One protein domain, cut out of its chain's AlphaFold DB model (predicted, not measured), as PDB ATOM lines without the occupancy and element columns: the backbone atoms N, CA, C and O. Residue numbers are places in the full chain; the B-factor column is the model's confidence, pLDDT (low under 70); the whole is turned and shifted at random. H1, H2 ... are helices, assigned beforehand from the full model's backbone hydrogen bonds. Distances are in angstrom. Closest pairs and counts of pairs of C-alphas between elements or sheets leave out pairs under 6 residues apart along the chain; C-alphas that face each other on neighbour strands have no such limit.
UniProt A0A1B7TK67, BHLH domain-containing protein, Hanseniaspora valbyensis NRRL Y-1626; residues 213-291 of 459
ATOM      1  N   LEU A 213       4.428 -23.094 -39.794       85.00
ATOM      2  CA  LEU A 213       5.820 -22.776 -39.435       85.00
ATOM      3  C   LEU A 213       6.056 -21.264 -39.265       85.00
ATOM      4  O   LEU A 213       6.901 -20.864 -38.465       85.00
ATOM      5  N   SER A 214       5.296 -20.417 -39.968       84.81
ATOM      6  CA  SER A 214       5.325 -18.957 -39.812       84.81
ATOM      7  C   SER A 214       4.977 -18.505 -38.387       84.81
ATOM      8  O   SER A 214       5.640 -17.620 -37.850       84.81
ATOM      9  N   VAL A 215       4.012 -19.153 -37.726       87.94
ATOM     10  CA  VAL A 215       3.656 -18.875 -36.324       87.94
ATOM     11  C   VAL A 215       4.801 -19.272 -35.392       87.94
ATOM     12  O   VAL A 215       5.182 -18.508 -34.505       87.94
ATOM     13  N   ILE A 216       5.410 -20.438 -35.622       88.31
ATOM     14  CA  ILE A 216       6.538 -20.929 -34.818       88.31
ATOM     15  C   ILE A 216       7.782 -20.030 -34.964       88.31
ATOM     16  O   ILE A 216       8.506 -19.820 -33.985       88.31
ATOM     17  N   LYS A 217       8.018 -19.449 -36.150       87.62
ATOM     18  CA  LYS A 217       9.053 -18.422 -36.361       87.62
ATOM     19  C   LYS A 217       8.809 -17.179 -35.509       87.62
ATOM     20  O   LYS A 217       9.719 -16.746 -34.806       87.62
ATOM     21  N   ILE A 218       7.581 -16.654 -35.512       84.75
ATOM     22  CA  ILE A 218       7.197 -15.470 -34.724       84.75
ATOM     23  C   ILE A 218       7.434 -15.705 -33.233       84.75
ATOM     24  O   ILE A 218       8.045 -14.872 -32.572       84.75
ATOM     25  N   VAL A 219       7.019 -16.859 -32.700       86.94
ATOM     26  CA  VAL A 219       7.220 -17.182 -31.277       86.94
ATOM     27  C   VAL A 219       8.705 -17.257 -30.913       86.94
ATOM     28  O   VAL A 219       9.103 -16.767 -29.856       86.94
ATOM     29  N   ASN A 220       9.546 -17.828 -31.782       84.19
ATOM     30  CA  ASN A 220      10.987 -17.897 -31.530       84.19
ATOM     31  C   ASN A 220      11.673 -16.530 -31.627       84.19
ATOM     32  O   ASN A 220      12.464 -16.206 -30.743       84.19
ATOM     33  N   ALA A 221      11.340 -15.712 -32.629       84.12
ATOM     34  CA  ALA A 221      11.834 -14.341 -32.731       84.12
ATOM     35  C   ALA A 221      11.411 -13.500 -31.519       84.12
ATOM     36  O   ALA A 221      12.262 -12.886 -30.884       84.12
ATOM     37  N   ASN A 222      10.136 -13.553 -31.119       84.06
ATOM     38  CA  ASN A 222       9.639 -12.867 -29.924       84.06
ATOM     39  C   ASN A 222      10.402 -13.301 -28.666       84.06
ATOM     40  O   ASN A 222      10.850 -12.449 -27.907       84.06
ATOM     41  N   TYR A 223      10.641 -14.603 -28.478       82.62
ATOM     42  CA  TYR A 223      11.431 -15.089 -27.347       82.62
ATOM     43  C   TYR A 223      12.885 -14.585 -27.363       82.62
ATOM     44  O   TYR A 223      13.423 -14.233 -26.314       82.62
ATOM     45  N   ILE A 224      13.542 -14.542 -28.526       81.75
ATOM     46  CA  ILE A 224      14.901 -13.989 -28.649       81.75
ATOM     47  C   ILE A 224      14.884 -12.486 -28.328       81.75
ATOM     48  O   ILE A 224      15.670 -12.021 -27.503       81.75
ATOM     49  N   ASN A 225      13.926 -11.753 -28.894       83.31
ATOM     50  CA  ASN A 225      13.757 -10.312 -28.730       83.31
ATOM     51  C   ASN A 225      13.440  -9.915 -27.283       83.31
ATOM     52  O   ASN A 225      14.022  -8.961 -26.772       83.31
ATOM     53  N   GLU A 226      12.603 -10.676 -26.576       80.50
ATOM     54  CA  GLU A 226      12.369 -10.489 -25.141       80.50
ATOM     55  C   GLU A 226      13.655 -10.636 -24.320       80.50
ATOM     56  O   GLU A 226      13.876  -9.855 -23.394       80.50
ATOM     57  N   ASN A 227      14.530 -11.592 -24.651       78.94
ATOM     58  CA  ASN A 227      15.812 -11.747 -23.956       78.94
ATOM     59  C   ASN A 227      16.767 -10.580 -24.254       78.94
ATOM     60  O   ASN A 227      17.446 -10.107 -23.344       78.94
ATOM     61  N   ILE A 228      16.796 -10.079 -25.492       82.06
ATOM     62  CA  ILE A 228      17.572  -8.890 -25.891       82.06
ATOM     63  C   ILE A 228      17.098  -7.663 -25.098       82.06
ATOM     64  O   ILE A 228      17.904  -6.996 -24.450       82.06
ATOM     65  N   ILE A 229      15.782  -7.428 -25.048       79.25
ATOM     66  CA  ILE A 229      15.170  -6.330 -24.286       79.25
ATOM     67  C   ILE A 229      15.471  -6.468 -22.783       79.25
ATOM     68  O   ILE A 229      15.927  -5.511 -22.159       79.25
ATOM     69  N   ARG A 230      15.285  -7.661 -22.197       77.88
ATOM     70  CA  ARG A 230      15.564  -7.934 -20.770       77.88
ATOM     71  C   ARG A 230      17.037  -7.772 -20.394       77.88
ATOM     72  O   ARG A 230      17.325  -7.436 -19.251       77.88
ATOM     73  N   THR A 231      17.960  -8.022 -21.323       79.56
ATOM     74  CA  THR A 231      19.410  -7.870 -21.097       79.56
ATOM     75  C   THR A 231      19.935  -6.471 -21.429       79.56
ATOM     76  O   THR A 231      21.139  -6.244 -21.338       79.56
ATOM     77  N   GLY A 232      19.060  -5.521 -21.787       77.69
ATOM     78  CA  GLY A 232      19.442  -4.140 -22.102       77.69
ATOM     79  C   GLY A 232      20.255  -3.996 -23.394       77.69
ATOM     80  O   GLY A 232      20.916  -2.977 -23.590       77.69
ATOM     81  N   ARG A 233      20.231  -5.011 -24.264       77.69
ATOM     82  CA  ARG A 233      20.953  -5.016 -25.540       77.69
ATOM     83  C   ARG A 233      20.313  -4.052 -26.550       77.69
ATOM     84  O   ARG A 233      19.111  -3.780 -26.470       77.69
ATOM     85  N   PRO A 234      21.093  -3.512 -27.504       77.50
ATOM     86  CA  PRO A 234      20.595  -2.524 -28.453       77.50
ATOM     87  C   PRO A 234      19.501  -3.101 -29.359       77.50
ATOM     88  O   PRO A 234      19.576  -4.237 -29.820       77.50
ATOM     89  N   LYS A 235      18.501  -2.272 -29.688       74.44
ATOM     90  CA  LYS A 235      17.368  -2.653 -30.557       74.44
ATOM     91  C   LYS A 235      17.782  -3.087 -31.975       74.44
ATOM     92  O   LYS A 235      16.977  -3.684 -32.674       74.44
ATOM     93  N   SER A 236      19.016  -2.810 -32.393       73.31
ATOM     94  CA  SER A 236      19.597  -3.302 -33.648       73.31
ATOM     95  C   SER A 236      19.872  -4.811 -33.657       73.31
ATOM     96  O   SER A 236      20.073  -5.364 -34.730       73.31
ATOM     97  N   GLU A 237      19.891  -5.479 -32.498       75.62
ATOM     98  CA  GLU A 237      20.008  -6.945 -32.401       75.62
ATOM     99  C   GLU A 237      18.652  -7.667 -32.538       75.62
ATOM    100  O   GLU A 237      18.622  -8.897 -32.541       75.62
ATOM    101  N   LEU A 238      17.524  -6.943 -32.638       79.81
ATOM    102  CA  LEU A 238      16.195  -7.553 -32.745       79.81
ATOM    103  C   LEU A 238      16.082  -8.425 -34.005       79.81
ATOM    104  O   LEU A 238      16.278  -7.964 -35.128       79.81
ATOM    105  N   VAL A 239      15.719  -9.688 -33.797       79.62
ATOM    106  CA  VAL A 239      15.558 -10.707 -34.833       79.62
ATOM    107  C   VAL A 239      14.174 -10.589 -35.466       79.62
ATOM    108  O   VAL A 239      13.154 -10.618 -34.771       79.62
ATOM    109  N   ASP A 240      14.137 -10.506 -36.793       79.69
ATOM    110  CA  ASP A 240      12.906 -10.586 -37.578       79.69
ATOM    111  C   ASP A 240      12.433 -12.057 -37.650       79.69
ATOM    112  O   ASP A 240      13.225 -12.909 -38.068       79.69
ATOM    113  N   PRO A 241      11.169 -12.390 -37.312       79.38
ATOM    114  CA  PRO A 241      10.568 -13.700 -37.587       79.38
ATOM    115  C   PRO A 241      10.912 -14.308 -38.954       79.38
ATOM    116  O   PRO A 241      11.173 -15.507 -39.040       79.38
ATOM    117  N   PHE A 242      10.938 -13.510 -40.023       75.75
ATOM    118  CA  PHE A 242      11.171 -13.995 -41.386       75.75
ATOM    119  C   PHE A 242      12.647 -14.307 -41.676       75.75
ATOM    120  O   PHE A 242      12.925 -15.148 -42.532       75.75
ATOM    121  N   SER A 243      13.579 -13.721 -40.911       78.75
ATOM    122  CA  SER A 243      15.027 -13.983 -41.004       78.75
ATOM    123  C   SER A 243      15.449 -15.353 -40.458       78.75
ATOM    124  O   SER A 243      16.530 -15.842 -40.783       78.75
ATOM    125  N   ILE A 244      14.597 -16.010 -39.661       76.12
ATOM    126  CA  ILE A 244      14.906 -17.314 -39.061       76.12
ATOM    127  C   ILE A 244      14.757 -18.425 -40.112       76.12
ATOM    128  O   ILE A 244      13.656 -18.693 -40.610       76.12
ATOM    129  N   GLY A 245      15.860 -19.107 -40.430       73.56
ATOM    130  CA  GLY A 245      15.890 -20.249 -41.342       73.56
ATOM    131  C   GLY A 245      15.130 -21.457 -40.787       73.56
ATOM    132  O   GLY A 245      15.175 -21.744 -39.595       73.56
ATOM    133  N   ASN A 246      14.424 -22.204 -41.646       73.69
ATOM    134  CA  ASN A 246      13.574 -23.324 -41.198       73.69
ATOM    135  C   ASN A 246      14.361 -24.429 -40.465       73.69
ATOM    136  O   ASN A 246      13.802 -25.105 -39.607       73.69
ATOM    137  N   LYS A 247      15.647 -24.609 -40.801       72.38
ATOM    138  CA  LYS A 247      16.532 -25.627 -40.210       72.38
ATOM    139  C   LYS A 247      16.988 -25.275 -38.788       72.38
ATOM    140  O   LYS A 247      17.331 -26.175 -38.028       72.38
ATOM    141  N   ASP A 248      16.932 -23.997 -38.416       69.75
ATOM    142  CA  ASP A 248      17.437 -23.477 -37.139       69.75
ATOM    143  C   ASP A 248      16.358 -23.485 -36.035       69.75
ATOM    144  O   ASP A 248      16.627 -23.249 -34.853       69.75
ATOM    145  N   ILE A 249      15.110 -23.788 -36.406       76.25
ATOM    146  CA  ILE A 249      13.940 -23.758 -35.525       76.25
ATOM    147  C   ILE A 249      13.871 -25.038 -34.688       76.25
ATOM    148  O   ILE A 249      13.184 -26.007 -35.017       76.25
ATOM    149  N   LYS A 250      14.526 -25.025 -33.525       82.44
ATOM    150  CA  LYS A 250      14.323 -26.058 -32.503       82.44
ATOM    151  C   LYS A 250      13.015 -25.820 -31.744       82.44
ATOM    152  O   LYS A 250      12.993 -25.141 -30.718       82.44
ATOM    153  N   VAL A 251      11.929 -26.413 -32.233       84.62
ATOM    154  CA  VAL A 251      10.594 -26.294 -31.631       84.62
ATOM    155  C   VAL A 251      10.566 -26.861 -30.201       84.62
ATOM    156  O   VAL A 251      10.853 -28.039 -29.979       84.62
ATOM    157  N   ARG A 252      10.201 -26.037 -29.208       88.94
ATOM    158  CA  ARG A 252       9.994 -26.464 -27.809       88.94
ATOM    159  C   ARG A 252       8.506 -26.495 -27.460       88.94
ATOM    160  O   ARG A 252       7.709 -25.766 -28.036       88.94
ATOM    161  N   LYS A 253       8.145 -27.257 -26.419       92.19
ATOM    162  CA  LYS A 253       6.762 -27.352 -25.897       92.19
ATOM    163  C   LYS A 253       6.118 -25.988 -25.621       92.19
ATOM    164  O   LYS A 253       4.962 -25.783 -25.963       92.19
ATOM    165  N   ARG A 254       6.869 -25.059 -25.023       88.88
ATOM    166  CA  ARG A 254       6.410 -23.683 -24.785       88.88
ATOM    167  C   ARG A 254       6.099 -22.968 -26.099       88.88
ATOM    168  O   ARG A 254       5.065 -22.326 -26.199       88.88
ATOM    169  N   ASP A 255       6.971 -23.104 -27.095       90.12
ATOM    170  CA  ASP A 255       6.830 -22.384 -28.360       90.12
ATOM    171  C   ASP A 255       5.600 -22.889 -29.145       90.12
ATOM    172  O   ASP A 255       4.880 -22.088 -29.733       90.12
ATOM    173  N   ILE A 256       5.295 -24.191 -29.044       92.19
ATOM    174  CA  ILE A 256       4.042 -24.803 -29.531       92.19
ATOM    175  C   ILE A 256       2.827 -24.199 -28.813       92.19
ATOM    176  O   ILE A 256       1.891 -23.745 -29.464       92.19
ATOM    177  N   LEU A 257       2.824 -24.160 -27.475       93.75
ATOM    178  CA  LEU A 257       1.678 -23.664 -26.694       93.75
ATOM    179  C   LEU A 257       1.420 -22.164 -26.915       93.75
ATOM    180  O   LEU A 257       0.280 -21.765 -27.149       93.75
ATOM    181  N   CYS A 258       2.467 -21.334 -26.914       91.19
ATOM    182  CA  CYS A 258       2.353 -19.909 -27.236       91.19
ATOM    183  C   CYS A 258       1.931 -19.697 -28.700       91.19
ATOM    184  O   CYS A 258       1.077 -18.854 -28.974       91.19
ATOM    185  N   GLY A 259       2.462 -20.497 -29.633       91.19
ATOM    186  CA  GLY A 259       2.052 -20.485 -31.038       91.19
ATOM    187  C   GLY A 259       0.581 -20.853 -31.221       91.19
ATOM    188  O   GLY A 259      -0.123 -20.190 -31.974       91.19
ATOM    189  N   SER A 260       0.087 -21.829 -30.459       94.62
ATOM    190  CA  SER A 260      -1.327 -22.224 -30.435       94.62
ATOM    191  C   SER A 260      -2.231 -21.081 -30.008       94.62
ATOM    192  O   SER A 260      -3.209 -20.801 -30.694       94.62
ATOM    193  N   LEU A 261      -1.892 -20.373 -28.926       94.00
ATOM    194  CA  LEU A 261      -2.694 -19.237 -28.473       94.00
ATOM    195  C   LEU A 261      -2.721 -18.110 -29.520       94.00
ATOM    196  O   LEU A 261      -3.789 -17.581 -29.832       94.00
ATOM    197  N   LEU A 262      -1.565 -17.773 -30.103       90.25
ATOM    198  CA  LEU A 262      -1.479 -16.777 -31.176       90.25
ATOM    199  C   LEU A 262      -2.294 -17.193 -32.409       90.25
ATOM    200  O   LEU A 262      -3.010 -16.364 -32.973       90.25
ATOM    201  N   TYR A 263      -2.223 -18.464 -32.807       95.31
ATOM    202  CA  TYR A 263      -2.913 -18.972 -33.988       95.31
ATOM    203  C   TYR A 263      -4.431 -19.076 -33.784       95.31
ATOM    204  O   TYR A 263      -5.183 -18.655 -34.656       95.31
ATOM    205  N   ILE A 264      -4.899 -19.512 -32.610       93.69
ATOM    206  CA  ILE A 264      -6.327 -19.488 -32.246       93.69
ATOM    207  C   ILE A 264      -6.866 -18.051 -32.297       93.69
ATOM    208  O   ILE A 264      -7.895 -17.793 -32.919       93.69
ATOM    209  N   ASN A 265      -6.141 -17.087 -31.720       91.44
ATOM    210  CA  ASN A 265      -6.535 -15.676 -31.751       91.44
ATOM    211  C   ASN A 265      -6.536 -15.084 -33.174       91.44
ATOM    212  O   ASN A 265      -7.372 -14.234 -33.490       91.44
ATOM    213  N   PHE A 266      -5.630 -15.535 -34.044       89.75
ATOM    214  CA  PHE A 266      -5.615 -15.185 -35.465       89.75
ATOM    215  C   PHE A 266      -6.825 -15.761 -36.215       89.75
ATOM    216  O   PHE A 266      -7.532 -15.010 -36.888       89.75
ATOM    217  N   LEU A 267      -7.109 -17.055 -36.044       93.69
ATOM    218  CA  LEU A 267      -8.256 -17.729 -36.655       93.69
ATOM    219  C   LEU A 267      -9.583 -17.093 -36.220       93.69
ATOM    220  O   LEU A 267     -10.413 -16.789 -37.074       93.69
ATOM    221  N   ASN A 268      -9.749 -16.779 -34.932       93.38
ATOM    222  CA  ASN A 268     -10.930 -16.074 -34.421       93.38
ATOM    223  C   ASN A 268     -11.134 -14.709 -35.108       93.38
ATOM    224  O   ASN A 268     -12.243 -14.390 -35.537       93.38
ATOM    225  N   LYS A 269     -10.058 -13.927 -35.293       91.00
ATOM    226  CA  LYS A 269     -10.100 -12.641 -36.018       91.00
ATOM    227  C   LYS A 269     -10.395 -12.803 -37.515       91.00
ATOM    228  O   LYS A 269     -10.986 -11.902 -38.112       91.00
ATOM    229  N   ILE A 270      -9.992 -13.912 -38.141       92.44
ATOM    230  CA  ILE A 270     -10.378 -14.233 -39.524       92.44
ATOM    231  C   ILE A 270     -11.867 -14.567 -39.593       92.44
ATOM    232  O   ILE A 270     -12.564 -13.972 -40.409       92.44
ATOM    233  N   ILE A 271     -12.361 -15.449 -38.722       94.38
ATOM    234  CA  ILE A 271     -13.776 -15.849 -38.670       94.38
ATOM    235  C   ILE A 271     -14.674 -14.617 -38.491       94.38
ATOM    236  O   ILE A 271     -15.627 -14.439 -39.244       94.38
ATOM    237  N   GLU A 272     -14.326 -13.701 -37.583       92.75
ATOM    238  CA  GLU A 272     -15.066 -12.447 -37.387       92.75
ATOM    239  C   GLU A 272     -15.115 -11.576 -38.661       92.75
ATOM    240  O   GLU A 272     -16.166 -11.037 -39.014       92.75
ATOM    241  N   LYS A 273     -13.992 -11.451 -39.385       91.00
ATOM    242  CA  LYS A 273     -13.923 -10.706 -40.656       91.00
ATOM    243  C   LYS A 273     -14.702 -11.386 -41.782       91.00
ATOM    244  O   LYS A 273     -15.296 -10.685 -42.600       91.00
ATOM    245  N   VAL A 274     -14.676 -12.718 -41.845       93.25
ATOM    246  CA  VAL A 274     -15.421 -13.506 -42.836       93.25
ATOM    247  C   VAL A 274     -16.917 -13.355 -42.589       93.25
ATOM    248  O   VAL A 274     -17.617 -12.944 -43.508       93.25
ATOM    249  N   ASN A 275     -17.386 -13.543 -41.353       92.81
ATOM    250  CA  ASN A 275     -18.798 -13.380 -40.993       92.81
ATOM    251  C   ASN A 275     -19.316 -11.981 -41.365       92.81
ATOM    252  O   ASN A 275     -20.310 -11.872 -42.074       92.81
ATOM    253  N   LYS A 276     -18.571 -10.915 -41.030       93.25
ATOM    254  CA  LYS A 276     -18.920  -9.535 -41.423       93.25
ATOM    255  C   LYS A 276     -19.029  -9.329 -42.939       93.25
ATOM    256  O   LYS A 276     -19.807  -8.484 -43.374       93.25
ATOM    257  N   ARG A 277     -18.251 -10.057 -43.750       91.69
ATOM    258  CA  ARG A 277     -18.372 -10.029 -45.219       91.69
ATOM    259  C   ARG A 277     -19.581 -10.830 -45.695       91.69
ATOM    260  O   ARG A 277     -20.282 -10.353 -46.578       91.69
ATOM    261  N   THR A 278     -19.851 -11.995 -45.105       93.31
ATOM    262  CA  THR A 278     -21.061 -12.783 -45.383       93.31
ATOM    263  C   THR A 278     -22.316 -11.956 -45.106       93.31
ATOM    264  O   THR A 278     -23.116 -11.773 -46.016       93.31
ATOM    265  N   ASP A 279     -22.405 -11.311 -43.938       91.81
ATOM    266  CA  ASP A 279     -23.508 -10.408 -43.586       91.81
ATOM    267  C   ASP A 279     -23.686  -9.288 -44.631       91.81
ATOM    268  O   ASP A 279     -24.805  -8.918 -44.987       91.81
ATOM    269  N   GLN A 280     -22.589  -8.724 -45.154       91.44
ATOM    270  CA  GLN A 280     -22.638  -7.709 -46.215       91.44
ATOM    271  C   GLN A 280     -23.163  -8.279 -47.540       91.44
ATOM    272  O   GLN A 280     -23.986  -7.633 -48.190       91.44
ATOM    273  N   PHE A 281     -22.726  -9.477 -47.936       92.38
ATOM    274  CA  PHE A 281     -23.214 -10.143 -49.144       92.38
ATOM    275  C   PHE A 281     -24.689 -10.540 -49.033       92.38
ATOM    276  O   PHE A 281     -25.435 -10.303 -49.981       92.38
ATOM    277  N   ASP A 282     -25.135 -11.035 -47.880       93.38
ATOM    278  CA  ASP A 282     -26.538 -11.386 -47.633       93.38
ATOM    279  C   ASP A 282     -27.436 -10.139 -47.664       93.38
ATOM    280  O   ASP A 282     -28.487 -10.137 -48.308       93.38
ATOM    281  N   ASN A 283     -26.991  -9.024 -47.071       91.62
ATOM    282  CA  ASN A 283     -27.695  -7.741 -47.166       91.62
ATOM    283  C   ASN A 283     -27.784  -7.219 -48.615       91.62
ATOM    284  O   ASN A 283     -28.825  -6.695 -49.019       91.62
ATOM    285  N   LEU A 284     -26.720  -7.370 -49.415       90.75
ATOM    286  CA  LEU A 284     -26.728  -7.015 -50.840       90.75
ATOM    287  C   LEU A 284     -27.651  -7.935 -51.653       90.75
ATOM    288  O   LEU A 284     -28.403  -7.450 -52.499       90.75
ATOM    289  N   TYR A 285     -27.634  -9.240 -51.377       92.75
ATOM    290  CA  TYR A 285     -28.515 -10.223 -52.000       92.75
ATOM    291  C   TYR A 285     -29.987  -9.901 -51.715       92.75
ATOM    292  O   TYR A 285     -30.785  -9.784 -52.645       92.75
ATOM    293  N   GLU A 286     -30.332  -9.639 -50.454       91.06
ATOM    294  CA  GLU A 286     -31.672  -9.224 -50.038       91.06
ATOM    295  C   GLU A 286     -32.101  -7.889 -50.661       91.06
ATOM    296  O   GLU A 286     -33.252  -7.735 -51.075       91.06
ATOM    297  N   ALA A 287     -31.193  -6.917 -50.785       89.00
ATOM    298  CA  ALA A 287     -31.478  -5.655 -51.468       89.00
ATOM    299  C   ALA A 287     -31.770  -5.861 -52.968       89.00
ATOM    300  O   ALA A 287     -32.699  -5.252 -53.509       89.00
ATOM    301  N   LEU A 288     -31.028  -6.748 -53.639       87.94
ATOM    302  CA  LEU A 288     -31.266  -7.121 -55.036       87.94
ATOM    303  C   LEU A 288     -32.565  -7.921 -55.207       87.94
ATOM    304  O   LEU A 288     -33.321  -7.657 -56.146       87.94
ATOM    305  N   LEU A 289     -32.869  -8.843 -54.292       89.94
ATOM    306  CA  LEU A 289     -34.101  -9.632 -54.293       89.94
ATOM    307  C   LEU A 289     -35.329  -8.735 -54.076       89.94
ATOM    308  O   LEU A 289     -36.301  -8.819 -54.832       89.94
ATOM    309  N   LYS A 290     -35.253  -7.795 -53.126       86.62
ATOM    310  CA  LYS A 290     -36.265  -6.745 -52.929       86.62
ATOM    311  C   LYS A 290     -36.409  -5.886 -54.181       86.62
ATOM    312  O   LYS A 290     -37.522  -5.740 -54.664       86.62
ATOM    313  N   ARG A 291     -35.318  -5.410 -54.793       78.88
ATOM    314  CA  ARG A 291     -35.374  -4.640 -56.054       78.88
ATOM    315  C   ARG A 291     -36.029  -5.416 -57.205       78.88
ATOM    316  O   ARG A 291     -36.773  -4.818 -57.979       78.88
TER     317      ARG A 291
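Overview. This is residues 213 to 291 of the 459 residues of the protein "BHLH domain-containing protein" of Hanseniaspora valbyensis NRRL Y-1626 (UniProt A0A1B7TK67). Look for a short helix, H1, and a long helix, H2, that meet near their first residues in a wide V; the unnamed stretch 231 to 252 folds back beside H1 to join them, and residues 264 to 291 of H2 stick out as a long bare arm. The 79 printed residues, all helix in class, hold two named helices, H1 then H2, and no named strand. The whole is extended, with a radius of gyration of the C-alphas of 20.0 A; the arm makes the length in spans of 64 by 27 by 20 A.

Along the chain. Find C-alpha 213 at (5.820, -22.776, -39.435); from there H1, residues 213 to 230, runs 25.8 A. H2, residues 253 to 291, runs 56.6 A to C-alpha 291 at (-35.374, -4.640, -56.054).

Arrangement. H1, with residues 215 to 220 alone, touches residues 255 to 263 of H2; the closest C-alphas, of Val 215 and Gly 259, are 5.8 A apart. They run opposite ways at a steep tilt of 56 degrees. In H1 and H2 every O i to N i+4 pair is within hydrogen-bond range.

Size, cuts and confidence. The C-alphas farthest apart, of Thr 231 and Arg 291, are 65.1 A apart. The printed part has no cut; the link H1 to H2 is long, 22 residues. Residue 248 has pLDDT under 70.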